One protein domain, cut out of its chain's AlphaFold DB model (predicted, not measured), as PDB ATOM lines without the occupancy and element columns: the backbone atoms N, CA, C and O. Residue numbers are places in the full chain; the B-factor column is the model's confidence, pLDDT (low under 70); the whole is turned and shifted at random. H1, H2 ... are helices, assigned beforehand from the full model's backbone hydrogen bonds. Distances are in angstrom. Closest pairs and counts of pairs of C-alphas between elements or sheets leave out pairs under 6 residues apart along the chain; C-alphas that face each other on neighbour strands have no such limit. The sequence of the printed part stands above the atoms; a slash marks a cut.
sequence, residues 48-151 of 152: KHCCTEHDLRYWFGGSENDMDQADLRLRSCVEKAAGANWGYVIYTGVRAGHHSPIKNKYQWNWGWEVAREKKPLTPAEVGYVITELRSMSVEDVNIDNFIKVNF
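Overview. This is residues 48 to 151 of the 152 residues of an uncharacterized protein of Bacteriovorax stolpii (UniProt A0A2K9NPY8). Three helices fold back and forth beside one another, H2 between H1 and H3, and a second, smaller helical hairpin of H4 and H5 lies on the far side of H1 from H3. H1 sits near the middle of the whole, and the long link from H3 to H4 passes the turn between H1 and H2; of this link, residues 99 to 105 stick out. The printed part has 104 residues, with five named helices in the order H1 H2 H3 H4 H5 and no named strand, and its class is all helix. It is compact, with a radius of gyration of the C-alphas of 13.7 A, and spans 39 by 32 by 20 A.

Along the chain. The longest helix by residues, H2, takes residues 64 to 82 and is 27.0 A from first to last C-alpha; C-alpha 64 is at (-39.194, -38.617, 30.557) and C-alpha 82 is at (-31.794, -13.294, 24.601). H3, residues 84 to 98, is 21.7 A long. H1, residues 48 to 60, is 18.9 A long and begins with C-alpha 48 at (-24.170, -20.146, 28.805). H4, residues 123 to 135, is 18.6 A long. H5, residues 143 to 150, is 10.4 A long and ends with C-alpha 150 at (-35.913, -28.843, 41.003).

Arrangement. H2 and H3 form a hairpin and run opposite ways at a shallow tilt of 30 degrees. They touch through residues 71 to 79 of H2 alone, and their closest C-alphas, those of Glu 79 and Gly 87, are 4.5 A apart. H1 and H2 form a hairpin too: they touch, opposite ways at a shallow tilt of 10 degrees, with their closest C-alphas, those of Cys 50 and Cys 77, 5.7 A apart. H1 and H3 are apart. H1 and H4 are close but not clearly touching, at a steep tilt of 39 degrees; their closest C-alphas, those of Phe 60 and Val 129, are 6.7 A apart. H1 and H5 are also close but not clearly touching, with their closest C-alphas, those of Glu 53 and Phe 146, 7.8 A apart. H4 and H5 are a hairpin that runs opposite ways at a shallow tilt of 25 degrees. They touch through residues 130 to 134 of H4 alone, and their closest C-alphas are those of Arg 134 and Ile 143, 6.7 A apart. The packing of the helices that touch is mostly aligned, at shallow tilts. In H1, H2, H3, H4 and H5 every O i to N i+4 pair is within hydrogen-bond range.

Size, cuts and confidence. The two C-alphas farthest apart are those of Asn 85 and Ala 124, at 39.2 A. The printed part has no cut. The links H1 to H2 and H2 to H3 are tight, the link H4 to H5 is short, and the link H3 to H4, residues 99 to 122, is long. Residues 99 to 105 of it stand free. The mean pLDDT of the printed part is 95.7, and no printed residue is under 70.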
ATOM      1  N   LYS A  48     -24.984 -19.024  28.303       97.81
ATOM      2  CA  LYS A  48     -24.170 -20.146  28.805       97.81
ATOM      3  C   LYS A  48     -24.750 -20.740  30.090       97.81
ATOM      4  O   LYS A  48     -24.973 -21.942  30.166       97.81
ATOM      5  N   HIS A  49     -25.102 -19.879  31.049       97.94
ATOM      6  CA  HIS A  49     -25.709 -20.279  32.324       97.94
ATOM      7  C   HIS A  49     -26.994 -21.113  32.148       97.94
ATOM      8  O   HIS A  49     -27.220 -22.061  32.896       97.94
ATOM      9  N   CYS A  50     -27.816 -20.824  31.130       98.12
ATOM     10  CA  CYS A  50     -29.017 -21.607  30.838       98.12
ATOM     11  C   CYS A  50     -28.675 -23.039  30.405       98.12
ATOM     12  O   CYS A  50     -29.351 -23.980  30.823       98.12
ATOM     13  N   CYS A  51     -27.631 -23.202  29.585       97.88
ATOM     14  CA  CYS A  51     -27.141 -24.508  29.148       97.88
ATOM     15  C   CYS A  51     -26.475 -25.262  30.305       97.88
ATOM     16  O   CYS A  51     -26.778 -26.426  30.522       97.88
ATOM     17  N   THR A  52     -25.687 -24.586  31.144       97.88
ATOM     18  CA  THR A  52     -25.093 -25.204  32.338       97.88
ATOM     19  C   THR A  52     -26.154 -25.714  33.319       97.88
ATOM     20  O   THR A  52     -26.048 -26.830  33.828       97.88
ATOM     21  N   GLU A  53     -27.226 -24.953  33.562       98.31
ATOM     22  CA  GLU A  53     -28.339 -25.460  34.366       98.31
ATOM     23  C   GLU A  53     -29.087 -26.627  33.689       98.31
ATOM     24  O   GLU A  53     -29.633 -27.500  34.368       98.31
ATOM     25  N   HIS A  54     -29.203 -26.630  32.360       98.06
ATOM     26  CA  HIS A  54     -29.808 -27.736  31.610       98.06
ATOM     27  C   HIS A  54     -28.970 -29.012  31.734       98.06
ATOM     28  O   HIS A  54     -29.517 -30.060  32.087       98.06
ATOM     29  N   ASP A  55     -27.651 -28.894  31.607       97.81
ATOM     30  CA  ASP A  55     -26.696 -29.988  31.771       97.81
ATOM     31  C   ASP A  55     -26.736 -30.589  33.174       97.81
ATOM     32  O   ASP A  55     -26.687 -31.811  33.308       97.81
ATOM     33  N   LEU A  56     -26.892 -29.772  34.225       98.25
ATOM     34  CA  LEU A  56     -27.088 -30.278  35.589       98.25
ATOM     35  C   LEU A  56     -28.324 -31.181  35.676       98.25
ATOM     36  O   LEU A  56     -28.275 -32.239  36.303       98.25
ATOM     37  N   ARG A  57     -29.425 -30.799  35.012       98.50
ATOM     38  CA  ARG A  57     -30.650 -31.616  34.955       98.50
ATOM     39  C   ARG A  57     -30.434 -32.895  34.161       98.50
ATOM     40  O   ARG A  57     -30.907 -33.941  34.582       98.50
ATOM     41  N   TYR A  58     -29.686 -32.842  33.064       97.75
ATOM     42  CA  TYR A  58     -29.339 -34.029  32.278       97.75
ATOM     43  C   TYR A  58     -28.379 -34.964  33.014       97.75
ATOM     44  O   TYR A  58     -28.460 -36.181  32.843       97.75
ATOM     45  N   TRP A  59     -27.512 -34.411  33.857       97.88
ATOM     46  CA  TRP A  59     -26.567 -35.153  34.676       97.88
ATOM     47  C   TRP A  59     -27.282 -36.029  35.707       97.88
ATOM     48  O   TRP A  59     -27.085 -37.247  35.696       97.88
ATOM     49  N   PHE A  60     -28.168 -35.455  36.536       97.75
ATOM     50  CA  PHE A  60     -28.930 -36.248  37.513       97.75
ATOM     51  C   PHE A  60     -30.136 -36.976  36.895       97.75
ATOM     52  O   PHE A  60     -30.506 -38.056  37.357       97.75
ATOM     53  N   GLY A  61     -30.725 -36.416  35.840       97.88
ATOM     54  CA  GLY A  61     -31.811 -36.990  35.058       97.88
ATOM     55  C   GLY A  61     -33.113 -37.257  35.832       97.88
ATOM     56  O   GLY A  61     -33.541 -36.449  36.649       97.88
ATOM     57  N   GLY A  62     -33.807 -38.358  35.530       97.62
ATOM     58  CA  GLY A  62     -35.158 -38.633  36.044       97.62
ATOM     59  C   GLY A  62     -36.100 -39.252  35.010       97.62
ATOM     60  O   GLY A  62     -35.671 -39.985  34.112       97.62
ATOM     61  N   SER A  63     -37.399 -38.978  35.141       97.88
ATOM     62  CA  SER A  63     -38.420 -39.460  34.208       97.88
ATOM     63  C   SER A  63     -38.351 -38.754  32.849       97.88
ATOM     64  O   SER A  63     -37.692 -37.730  32.686       97.88
ATOM     65  N   GLU A  64     -39.060 -39.287  31.855       97.00
ATOM     66  CA  GLU A  64     -39.194 -38.617  30.557       97.00
ATOM     67  C   GLU A  64     -39.881 -37.247  30.671       97.00
ATOM     68  O   GLU A  64     -39.449 -36.293  30.032       97.00
ATOM     69  N   ASN A  65     -40.864 -37.112  31.566       97.69
ATOM     70  CA  ASN A  65     -41.482 -35.819  31.847       97.69
ATOM     71  C   ASN A  65     -40.472 -34.826  32.446       97.69
ATOM     72  O   ASN A  65     -40.494 -33.651  32.096       97.69
ATOM     73  N   ASP A  66     -39.561 -35.278  33.311       98.19
ATOM     74  CA  ASP A  66     -38.519 -34.410  33.876       98.19
ATOM     75  C   ASP A  66     -37.545 -33.922  32.793       98.19
ATOM     76  O   ASP A  66     -37.136 -32.760  32.816       98.19
ATOM     77  N   MET A  67     -37.238 -34.772  31.805       97.94
ATOM     78  CA  MET A  67     -36.440 -34.406  30.629       97.94
ATOM     79  C   MET A  67     -37.139 -33.328  29.795       97.94
ATOM     80  O   MET A  67     -36.535 -32.306  29.472       97.94
ATOM     81  N   ASP A  68     -38.429 -33.508  29.502       98.12
ATOM     82  CA  ASP A  68     -39.222 -32.515  28.772       98.12
ATOM     83  C   ASP A  68     -39.306 -31.182  29.538       98.12
ATOM     84  O   ASP A  68     -39.165 -30.106  28.954       98.12
ATOM     85  N   GLN A  69     -39.474 -31.231  30.864       98.38
ATOM     86  CA  GLN A  69     -39.461 -30.032  31.703       98.38
ATOM     87  C   GLN A  69     -38.086 -29.357  31.738       98.38
ATOM     88  O   GLN A  69     -38.020 -28.126  31.764       98.38
ATOM     89  N   ALA A  70     -36.989 -30.118  31.723       98.44
ATOM     90  CA  ALA A  70     -35.644 -29.555  31.630       98.44
ATOM     91  C   ALA A  70     -35.468 -28.765  30.324       98.44
ATOM     92  O   ALA A  70     -35.021 -27.616  30.364       98.44
ATOM     93  N   ASP A  71     -35.902 -29.317  29.191       98.56
ATOM     94  CA  ASP A  71     -35.830 -28.647  27.887       98.56
ATOM     95  C   ASP A  71     -36.698 -27.379  27.831       98.56
ATOM     96  O   ASP A  71     -36.286 -26.348  27.293       98.56
ATOM     97  N   LEU A  72     -37.899 -27.415  28.418       98.69
ATOM     98  CA  LEU A  72     -38.776 -26.243  28.508       98.69
ATOM     99  C   LEU A  72     -38.197 -25.150  29.418       98.69
ATOM    100  O   LEU A  72     -38.347 -23.958  29.133       98.69
ATOM    101  N   ARG A  73     -37.505 -25.525  30.499       98.56
ATOM    102  CA  ARG A  73     -36.792 -24.576  31.367       98.56
ATOM    103  C   ARG A  73     -35.618 -23.932  30.636       98.56
ATOM    104  O   ARG A  73     -35.472 -22.715  30.737       98.56
ATOM    105  N   LEU A  74     -34.849 -24.707  29.865       98.56
ATOM    106  CA  LEU A  74     -33.796 -24.179  28.992       98.56
ATOM    107  C   LEU A  74     -34.373 -23.141  28.030       98.56
ATOM    108  O   LEU A  74     -33.889 -22.010  27.993       98.56
ATOM    109  N   ARG A  75     -35.460 -23.491  27.329       98.75
ATOM    110  CA  ARG A  75     -36.178 -22.559  26.457       98.75
ATOM    111  C   ARG A  75     -36.500 -21.265  27.198       98.75
ATOM    112  O   ARG A  75     -36.046 -20.207  26.785       98.75
ATOM    113  N   SER A  76     -37.231 -21.345  28.311       98.69
ATOM    114  CA  SER A  76     -37.663 -20.161  29.065       98.69
ATOM    115  C   SER A  76     -36.491 -19.311  29.572       98.69
ATOM    116  O   SER A  76     -36.572 -18.083  29.563       98.69
ATOM    117  N   CYS A  77     -35.394 -19.941  30.000       98.56
ATOM    118  CA  CYS A  77     -34.185 -19.242  30.431       98.56
ATOM    119  C   CYS A  77     -33.561 -18.446  29.277       98.56
ATOM    120  O   CYS A  77     -33.340 -17.242  29.400       98.56
ATOM    121  N   VAL A  78     -33.370 -19.086  28.120       98.50
ATOM    122  CA  VAL A  78     -32.807 -18.438  26.927       98.50
ATOM    123  C   VAL A  78     -33.737 -17.337  26.411       98.50
ATOM    124  O   VAL A  78     -33.262 -16.265  26.039       98.50
ATOM    125  N   GLU A  79     -35.059 -17.547  26.429       98.69
ATOM    126  CA  GLU A  79     -36.032 -16.511  26.053       98.69
ATOM    127  C   GLU A  79     -35.881 -15.255  26.923       98.69
ATOM    128  O   GLU A  79     -35.936 -14.142  26.401       98.69
ATOM    129  N   LYS A  80     -35.633 -15.412  28.228       98.44
ATOM    130  CA  LYS A  80     -35.370 -14.286  29.139       98.44
ATOM    131  C   LYS A  80     -34.013 -13.630  28.882       98.44
ATOM    132  O   LYS A  80     -33.914 -12.410  28.960       98.44
ATOM    133  N   ALA A  81     -32.983 -14.420  28.586       97.88
ATOM    134  CA  ALA A  81     -31.623 -13.920  28.390       97.88
ATOM    135  C   ALA A  81     -31.428 -13.207  27.038       97.88
ATOM    136  O   ALA A  81     -30.692 -12.224  26.949       97.88
ATOM    137  N   ALA A  82     -32.078 -13.698  25.978       97.75
ATOM    138  CA  ALA A  82     -31.794 -13.294  24.601       97.75
ATOM    139  C   ALA A  82     -33.030 -13.110  23.705       97.75
ATOM    140  O   ALA A  82     -32.892 -12.661  22.567       97.75
ATOM    141  N   GLY A  83     -34.235 -13.398  24.198       98.12
ATOM    142  CA  GLY A  83     -35.492 -13.209  23.475       98.12
ATOM    143  C   GLY A  83     -36.076 -14.492  22.878       98.12
ATOM    144  O   GLY A  83     -35.399 -15.510  22.713       98.12
ATOM    145  N   ALA A  84     -37.364 -14.422  22.528       98.25
ATOM    146  CA  ALA A  84     -38.184 -15.564  22.110       98.25
ATOM    147  C   ALA A  84     -37.573 -16.394  20.965       98.25
ATOM    148  O   ALA A  84     -37.609 -17.623  20.995       98.25
ATOM    149  N   ASN A  85     -36.966 -15.727  19.977       97.88
ATOM    150  CA  ASN A  85     -36.379 -16.396  18.816       97.88
ATOM    151  C   ASN A  85     -35.219 -17.322  19.209       97.88
ATOM    152  O   ASN A  85     -35.161 -18.455  18.737       97.88
ATOM    153  N   TRP A  86     -34.321 -16.872  20.096       97.88
ATOM    154  CA  TRP A  86     -33.196 -17.693  20.552       97.88
ATOM    155  C   TRP A  86     -33.664 -18.881  21.383       97.88
ATOM    156  O   TRP A  86     -33.196 -19.997  21.167       97.88
ATOM    157  N   GLY A  87     -34.638 -18.669  22.270       98.19
ATOM    158  CA  GLY A  87     -35.214 -19.764  23.044       98.19
ATOM    159  C   GLY A  87     -35.883 -20.817  22.162       98.19
ATOM    160  O   GLY A  87     -35.669 -22.010  22.368       98.19
ATOM    161  N   TYR A  88     -36.627 -20.395  21.135       98.12
ATOM    162  CA  TYR A  88     -37.238 -21.311  20.172       98.12
ATOM    163  C   TYR A  88     -36.199 -22.120  19.378       98.12
ATOM    164  O   TYR A  88     -36.355 -23.335  19.228       98.12
ATOM    165  N   VAL A  89     -35.132 -21.471  18.892       97.69
ATOM    166  CA  VAL A  89     -34.059 -22.136  18.131       97.69
ATOM    167  C   VAL A  89     -33.343 -23.178  18.987       97.69
ATOM    168  O   VAL A  89     -33.247 -24.332  18.570       97.69
ATOM    169  N   ILE A  90     -32.894 -22.802  20.190       97.69
ATOM    170  CA  ILE A  90     -32.188 -23.723  21.093       97.69
ATOM    171  C   ILE A  90     -33.086 -24.902  21.474       97.69
ATOM    172  O   ILE A  90     -32.666 -26.052  21.359       97.69
ATOM    173  N   TYR A  91     -34.342 -24.638  21.845       98.12
ATOM    174  CA  TYR A  91     -35.302 -25.691  22.173       98.12
ATOM    175  C   TYR A  91     -35.471 -26.687  21.023       98.12
ATOM    176  O   TYR A  91     -35.356 -27.894  21.219       98.12
ATOM    177  N   THR A  92     -35.687 -26.189  19.804       97.06
ATOM    178  CA  THR A  92     -35.856 -27.042  18.619       97.06
ATOM    179  C   THR A  92     -34.607 -27.883  18.347       97.06
ATOM    180  O   THR A  92     -34.729 -29.066  18.025       97.06
ATOM    181  N   GLY A  93     -33.412 -27.307  18.528       95.44
ATOM    182  CA  GLY A  93     -32.139 -28.020  18.408       95.44
ATOM    183  C   GLY A  93     -32.013 -29.183  19.396       95.44
ATOM    184  O   GLY A  93     -31.690 -30.298  18.987       95.44
ATOM    185  N   VAL A  94     -32.350 -28.961  20.671       95.50
ATOM    186  CA  VAL A  94     -32.335 -30.012  21.703       95.50
ATOM    187  C   VAL A  94     -33.323 -31.131  21.373       95.50
ATOM    188  O   VAL A  94     -32.942 -32.305  21.372       95.50
ATOM    189  N   ARG A  95     -34.564 -30.788  20.999       95.81
ATOM    190  CA  ARG A  95     -35.584 -31.783  20.622       95.81
ATOM    191  C   ARG A  95     -35.164 -32.613  19.411       95.81
ATOM    192  O   ARG A  95     -35.353 -33.825  19.406       95.81
ATOM    193  N   ALA A  96     -34.554 -31.992  18.402       93.88
ATOM    194  CA  ALA A  96     -33.999 -32.719  17.262       93.88
ATOM    195  C   ALA A  96     -32.840 -33.643  17.686       93.88
ATOM    196  O   ALA A  96     -32.756 -34.787  17.234       93.88
ATOM    197  N   GLY A  97     -31.980 -33.180  18.599       92.31
ATOM    198  CA  GLY A  97     -30.846 -33.934  19.134       92.31
ATOM    199  C   GLY A  97     -31.232 -35.251  19.815       92.31
ATOM    200  O   GLY A  97     -30.512 -36.243  19.679       92.31
ATOM    201  N   HIS A  98     -32.399 -35.326  20.463       91.06
ATOM    202  CA  HIS A  98     -32.901 -36.572  21.066       91.06
ATOM    203  C   HIS A  98     -33.016 -37.721  20.061       91.06
ATOM    204  O   HIS A  98     -32.712 -38.874  20.384       91.06
ATOM    205  N   HIS A  99     -33.390 -37.395  18.824       90.69
ATOM    206  CA  HIS A  99     -33.582 -38.345  17.731       90.69
ATOM    207  C   HIS A  99     -32.325 -38.553  16.874       90.69
ATOM    208  O   HIS A  99     -32.328 -39.396  15.978       90.69
ATOM    209  N   SER A 100     -31.237 -37.829  17.154       89.62
ATOM    210  CA  SER A 100     -29.980 -37.966  16.418       89.62
ATOM    211  C   SER A 100     -29.378 -39.370  16.589       89.62
ATOM    212  O   SER A 100     -29.322 -39.870  17.721       89.62
ATOM    213  N   PRO A 101     -28.874 -40.006  15.512       87.31
ATOM    214  CA  PRO A 101     -28.101 -41.243  15.612       87.31
ATOM    215  C   PRO A 101     -26.701 -41.003  16.198       87.31
ATOM    216  O   PRO A 101     -26.096 -41.924  16.742       87.31
ATOM    217  N   ILE A 102     -26.189 -39.770  16.117       85.19
ATOM    218  CA  ILE A 102     -24.922 -39.368  16.729       85.19
ATOM    219  C   ILE A 102     -25.212 -38.970  18.171       85.19
ATOM    220  O   ILE A 102     -25.945 -38.015  18.433       85.19
ATOM    221  N   LYS A 103     -24.640 -39.730  19.099       80.56
ATOM    222  CA  LYS A 103     -24.890 -39.618  20.530       80.56
ATOM    223  C   LYS A 103     -23.711 -38.934  21.226       80.56
ATOM    224  O   LYS A 103     -22.582 -39.406  21.127       80.56
ATOM    225  N   ASN A 104     -23.974 -37.824  21.918       84.06
ATOM    226  CA  ASN A 104     -22.996 -37.170  22.792       84.06
ATOM    227  C   ASN A 104     -22.911 -37.907  24.146       84.06
ATOM    228  O   ASN A 104     -23.741 -38.768  24.440       84.06
ATOM    229  N   LYS A 105     -21.908 -37.600  24.981       86.44
ATOM    230  CA  LYS A 105     -21.833 -38.182  26.335       86.44
ATOM    231  C   LYS A 105     -22.842 -37.554  27.307       86.44
ATOM    232  O   LYS A 105     -23.264 -38.237  28.231       86.44
ATOM    233  N   TYR A 106     -23.266 -36.310  27.069       89.38
ATOM    234  CA  TYR A 106     -24.173 -35.527  27.922       89.38
ATOM    235  C   TYR A 106     -25.660 -35.865  27.709       89.38
ATOM    236  O   TYR A 106     -26.516 -34.992  27.606       89.38
ATOM    237  N   GLN A 107     -25.988 -37.150  27.596       92.12
ATOM    238  CA  GLN A 107     -27.371 -37.605  27.436       92.12
ATOM    239  C   GLN A 107     -28.131 -37.593  28.758       92.12
ATOM    240  O   GLN A 107     -27.548 -37.625  29.830       92.12
ATOM    241  N   TRP A 108     -29.457 -37.632  28.703       96.38
ATOM    242  CA  TRP A 108     -30.269 -37.764  29.909       96.38
ATOM    243  C   TRP A 108     -29.802 -38.929  30.807       96.38
ATOM    244  O   TRP A 108     -29.649 -40.053  30.323       96.38
ATOM    245  N   ASN A 109     -29.615 -38.662  32.104       96.19
ATOM    246  CA  ASN A 109     -29.048 -39.557  33.122       96.19
ATOM    247  C   ASN A 109     -27.533 -39.851  33.007       96.19
ATOM    248  O   ASN A 109     -27.062 -40.801  33.639       96.19
ATOM    249  N   TRP A 110     -26.751 -39.102  32.224       95.50
ATOM    250  CA  TRP A 110     -25.348 -39.457  31.953       95.50
ATOM    251  C   TRP A 110     -24.440 -39.478  33.193       95.50
ATOM    252  O   TRP A 110     -23.399 -40.152  33.182       95.50
ATOM    253  N   GLY A 111     -24.830 -38.751  34.245       96.75
ATOM    254  CA  GLY A 111     -24.077 -38.646  35.486       96.75
ATOM    255  C   GLY A 111     -23.964 -39.964  36.233       96.75
ATOM    256  O   GLY A 111     -22.969 -40.189  36.908       96.75
ATOM    257  N   TRP A 112     -24.928 -40.871  36.101       96.25
ATOM    258  CA  TRP A 112     -24.910 -42.128  36.845       96.25
ATOM    259  C   TRP A 112     -23.833 -43.079  36.310       96.25
ATOM    260  O   TRP A 112     -23.691 -43.276  35.100       96.25
ATOM    261  N   GLU A 113     -23.050 -43.683  37.212       94.50
ATOM    262  CA  GLU A 113     -22.069 -44.708  36.822       94.50
ATOM    263  C   GLU A 113     -22.753 -45.969  36.293       94.50
ATOM    264  O   GLU A 113     -22.306 -46.559  35.308       94.50
ATOM    265  N   VAL A 114     -23.868 -46.348  36.918       91.00
ATOM    266  CA  VAL A 114     -24.725 -47.438  36.462       91.00
ATOM    267  C   VAL A 114     -25.842 -46.854  35.609       91.00
ATOM    268  O   VAL A 114     -26.566 -45.960  36.046       91.00
ATOM    269  N   ALA A 115     -25.991 -47.373  34.389       88.44
ATOM    270  CA  ALA A 115     -27.054 -46.948  33.489       88.44
ATOM    271  C   ALA A 115     -28.426 -47.115  34.156       88.44
ATOM    272  O   ALA A 115     -28.741 -48.171  34.707       88.44
ATOM    273  N   ARG A 116     -29.250 -46.068  34.072       89.56
ATOM    274  CA  ARG A 116     -30.605 -46.045  34.627       89.56
ATOM    275  C   ARG A 116     -31.637 -45.761  33.546       89.56
ATOM    276  O   ARG A 116     -31.386 -45.030  32.587       89.56
ATOM    277  N   GLU A 117     -32.828 -46.302  33.745       91.94
ATOM    278  CA  GLU A 117     -33.992 -45.992  32.920       91.94
ATOM    279  C   GLU A 117     -34.532 -44.580  33.208       91.94
ATOM    280  O   GLU A 117     -34.260 -43.987  34.256       91.94
ATOM    281  N   LYS A 118     -35.348 -44.053  32.286       95.62
ATOM    282  CA  LYS A 118     -36.067 -42.779  32.444       95.62
ATOM    283  C   LYS A 118     -37.226 -42.913  33.436       95.62
ATOM    284  O   LYS A 118     -38.394 -42.947  33.053       95.62
ATOM    285  N   LYS A 119     -36.900 -43.021  34.720       96.06
ATOM    286  CA  LYS A 119     -37.852 -43.155  35.829       96.06
ATOM    287  C   LYS A 119     -37.628 -42.046  36.859       96.06
ATOM    288  O   LYS A 119     -36.489 -41.592  36.988       96.06
ATOM    289  N   PRO A 120     -38.676 -41.635  37.600       97.19
ATOM    290  CA  PRO A 120     -38.529 -40.659  38.676       97.19
ATOM    291  C   PRO A 120     -37.419 -41.056  39.653       97.19
ATOM    292  O   PRO A 120     -37.244 -42.245  39.941       97.19
ATOM    293  N   LEU A 121     -36.692 -40.065  40.170       96.56
ATOM    294  CA  LEU A 121     -35.722 -40.293  41.237       96.56
ATOM    295  C   LEU A 121     -36.443 -40.779  42.500       96.56
ATOM    296  O   LEU A 121     -37.468 -40.229  42.908       96.56
ATOM    297  N   THR A 122     -35.895 -41.800  43.148       95.69
ATOM    298  CA  THR A 122     -36.347 -42.228  44.476       95.69
ATOM    299  C   THR A 122     -35.963 -41.192  45.540       95.69
ATOM    300  O   THR A 122     -35.016 -40.431  45.339       95.69
ATOM    301  N   PRO A 123     -36.605 -41.180  46.723       96.25
ATOM    302  CA  PRO A 123     -36.233 -40.251  47.794       96.25
ATOM    303  C   PRO A 123     -34.753 -40.330  48.208       96.25
ATOM    304  O   PRO A 123     -34.137 -39.310  48.508       96.25
ATOM    305  N   ALA A 124     -34.164 -41.532  48.189       95.44
ATOM    306  CA  ALA A 124     -32.743 -41.722  48.477       95.44
ATOM    307  C   ALA A 124     -31.850 -41.111  47.384       95.44
ATOM    308  O   ALA A 124     -30.862 -40.453  47.696       95.44
ATOM    309  N   GLU A 125     -32.222 -41.282  46.112       96.38
ATOM    310  CA  GLU A 125     -31.516 -40.668  44.982       96.38
ATOM    311  C   GLU A 125     -31.620 -39.146  45.003       96.38
ATOM    312  O   GLU A 125     -30.615 -38.481  44.792       96.38
ATOM    313  N   VAL A 126     -32.794 -38.591  45.315       97.81
ATOM    314  CA  VAL A 126     -32.977 -37.141  45.483       97.81
ATOM    315  C   VAL A 126     -32.045 -36.606  46.571       97.81
ATOM    316  O   VAL A 126     -31.313 -35.648  46.333       97.81
ATOM    317  N   GLY A 127     -32.019 -37.242  47.748       97.69
ATOM    318  CA  GLY A 127     -31.127 -36.832  48.836       97.69
ATOM    319  C   GLY A 127     -29.644 -36.903  48.452       97.69
ATOM    320  O   GLY A 127     -28.873 -36.001  48.789       97.69
ATOM    321  N   TYR A 128     -29.256 -37.935  47.700       97.06
ATOM    322  CA  TYR A 128     -27.894 -38.090  47.195       97.06
ATOM    323  C   TYR A 128     -27.536 -37.011  46.161       97.06
ATOM    324  O   TYR A 128     -26.552 -36.301  46.343       97.06
ATOM    325  N   VAL A 129     -28.380 -36.796  45.147       97.81
ATOM    326  CA  VAL A 129     -28.200 -35.751  44.123       97.81
ATOM    327  C   VAL A 129     -28.074 -34.368  44.760       97.81
ATOM    328  O   VAL A 129     -27.180 -33.612  44.398       97.81
ATOM    329  N   ILE A 130     -28.921 -34.032  45.737       98.12
ATOM    330  CA  ILE A 130     -28.838 -32.753  46.460       98.12
ATOM    331  C   ILE A 130     -27.501 -32.615  47.198       98.12
ATOM    332  O   ILE A 130     -26.934 -31.523  47.237       98.12
ATOM    333  N   THR A 131     -27.004 -33.700  47.794       97.62
ATOM    334  CA  THR A 131     -25.712 -33.700  48.492       97.62
ATOM    335  C   THR A 131     -24.568 -33.420  47.523       97.62
ATOM    336  O   THR A 131     -23.747 -32.548  47.799       97.62
ATOM    337  N   GLU A 132     -24.556 -34.085  46.367       97.62
ATOM    338  CA  GLU A 132     -23.548 -33.853  45.331       97.62
ATOM    339  C   GLU A 132     -23.660 -32.446  44.722       97.62
ATOM    340  O   GLU A 132     -22.659 -31.763  44.543       97.62
ATOM    341  N   LEU A 133     -24.874 -31.947  44.464       97.56
ATOM    342  CA  LEU A 133     -25.074 -30.576  43.978       97.56
ATOM    343  C   LEU A 133     -24.507 -29.540  44.955       97.56
ATOM    344  O   LEU A 133     -23.865 -28.589  44.526       97.56
ATOM    345  N   ARG A 134     -24.694 -29.724  46.266       96.75
ATOM    346  CA  ARG A 134     -24.158 -28.809  47.290       96.75
ATOM    347  C   ARG A 134     -22.647 -28.899  47.472       96.75
ATOM    348  O   ARG A 134     -22.065 -27.969  48.025       96.75
ATOM    349  N   SER A 135     -22.023 -30.008  47.079       95.06
ATOM    350  CA  SER A 135     -20.575 -30.191  47.215       95.06
ATOM    351  C   SER A 135     -19.787 -29.534  46.076       95.06
ATOM    352  O   SER A 135     -18.583 -29.314  46.217       95.06
ATOM    353  N   MET A 136     -20.453 -29.186  44.969       92.44
ATOM    354  CA  MET A 136     -19.835 -28.567  43.799       92.44
ATOM    355  C   MET A 136     -20.049 -27.051  43.733       92.44
ATOM    356  O   MET A 136     -21.047 -26.505  44.195       92.44
ATOM    357  N   SER A 137     -19.101 -26.372  43.088       91.75
ATOM    358  CA  SER A 137     -19.246 -24.987  42.643       91.75
ATOM    359  C   SER A 137     -19.360 -24.989  41.126       91.75
ATOM    360  O   SER A 137     -18.444 -25.445  40.443       91.75
ATOM    361  N   VAL A 138     -20.468 -24.469  40.605       92.50
ATOM    362  CA  VAL A 138     -20.731 -24.387  39.165       92.50
ATOM    363  C   VAL A 138     -20.780 -22.916  38.774       92.50
ATOM    364  O   VAL A 138     -21.524 -22.139  39.370       92.50
ATOM    365  N   GLU A 139     -19.944 -22.528  37.812       90.19
ATOM    366  CA  GLU A 139     -19.866 -21.151  37.315       90.19
ATOM    367  C   GLU A 139     -21.253 -20.659  36.864       90.19
ATOM    368  O   GLU A 139     -22.001 -21.397  36.224       90.19
ATOM    369  N   ASP A 140     -21.595 -19.420  37.225       87.81
ATOM    370  CA  ASP A 140     -22.838 -18.731  36.851       87.81
ATOM    371  C   ASP A 140     -24.161 -19.418  37.252       87.81
ATOM    372  O   ASP A 140     -25.235 -18.999  36.814       87.81
ATOM    373  N   VAL A 141     -24.122 -20.422  38.137       94.88
ATOM    374  CA  VAL A 141     -25.316 -21.102  38.662       94.88
ATOM    375  C   VAL A 141     -25.410 -20.947  40.178       94.88
ATOM    376  O   VAL A 141     -24.520 -21.338  40.931       94.88
ATOM    377  N   ASN A 142     -26.545 -20.434  40.659       96.31
ATOM    378  CA  ASN A 142     -26.868 -20.470  42.083       96.31
ATOM    379  C   ASN A 142     -27.436 -21.853  42.443       96.31
ATOM    380  O   ASN A 142     -28.616 -22.125  42.213       96.31
ATOM    381  N   ILE A 143     -26.590 -22.713  43.010       96.69
ATOM    382  CA  ILE A 143     -26.922 -24.108  43.330       96.69
ATOM    383  C   ILE A 143     -28.094 -24.228  44.311       96.69
ATOM    384  O   ILE A 143     -28.963 -25.074  44.112       96.69
ATOM    385  N   ASP A 144     -28.187 -23.373  45.330       96.00
ATOM    386  CA  ASP A 144     -29.286 -23.446  46.301       96.00
ATOM    387  C   ASP A 144     -30.637 -23.111  45.662       96.00
ATOM    388  O   ASP A 144     -31.636 -23.803  45.887       96.00
ATOM    389  N   ASN A 145     -30.676 -22.075  44.821       96.44
ATOM    390  CA  ASN A 145     -31.868 -21.741  44.053       96.44
ATOM    391  C   ASN A 145     -32.201 -22.850  43.046       96.44
ATOM    392  O   ASN A 145     -33.364 -23.231  42.917       96.44
ATOM    393  N   PHE A 146     -31.189 -23.404  42.375       97.31
ATOM    394  CA  PHE A 146     -31.359 -24.527  41.462       97.31
ATOM    395  C   PHE A 146     -31.966 -25.744  42.177       97.31
ATOM    396  O   PHE A 146     -32.941 -26.312  41.686       97.31
ATOM    397  N   ILE A 147     -31.468 -26.108  43.362       97.75
ATOM    398  CA  ILE A 147     -32.018 -27.199  44.179       97.75
ATOM    399  C   ILE A 147     -33.475 -26.912  44.535       97.75
ATOM    400  O   ILE A 147     -34.338 -27.735  44.245       97.75
ATOM    401  N   LYS A 148     -33.775 -25.727  45.080       96.56
ATOM    402  CA  LYS A 148     -35.140 -25.336  45.476       96.56
ATOM    403  C   LYS A 148     -36.148 -25.428  44.324       96.56
ATOM    404  O   LYS A 148     -37.319 -25.718  44.533       96.56
ATOM    405  N   VAL A 149     -35.695 -25.148  43.106       95.31
ATOM    406  CA  VAL A 149     -36.520 -25.129  41.895       95.31
ATOM    407  C   VAL A 149     -36.749 -26.528  41.296       95.31
ATOM    408  O   VAL A 149     -37.733 -26.721  40.572       95.31
ATOM    409  N   ASN A 150     -35.849 -27.483  41.553       96.44
ATOM    410  CA  ASN A 150     -35.913 -28.843  41.003       96.44
ATOM    411  C   ASN A 150     -36.353 -29.902  42.037       96.44
ATOM    412  O   ASN A 150     -36.858 -30.946  41.635       96.44
ATOM    413  N   PHE A 151     -36.217 -29.628  43.338       95.31
ATOM    414  CA  PHE A 151     -36.572 -30.531  44.439       95.31
ATOM    415  C   PHE A 151     -37.388 -29.783  45.515       95.31
ATOM    416  O   PHE A 151     -36.845 -29.470  46.579       95.31
TER     417      PHE A 151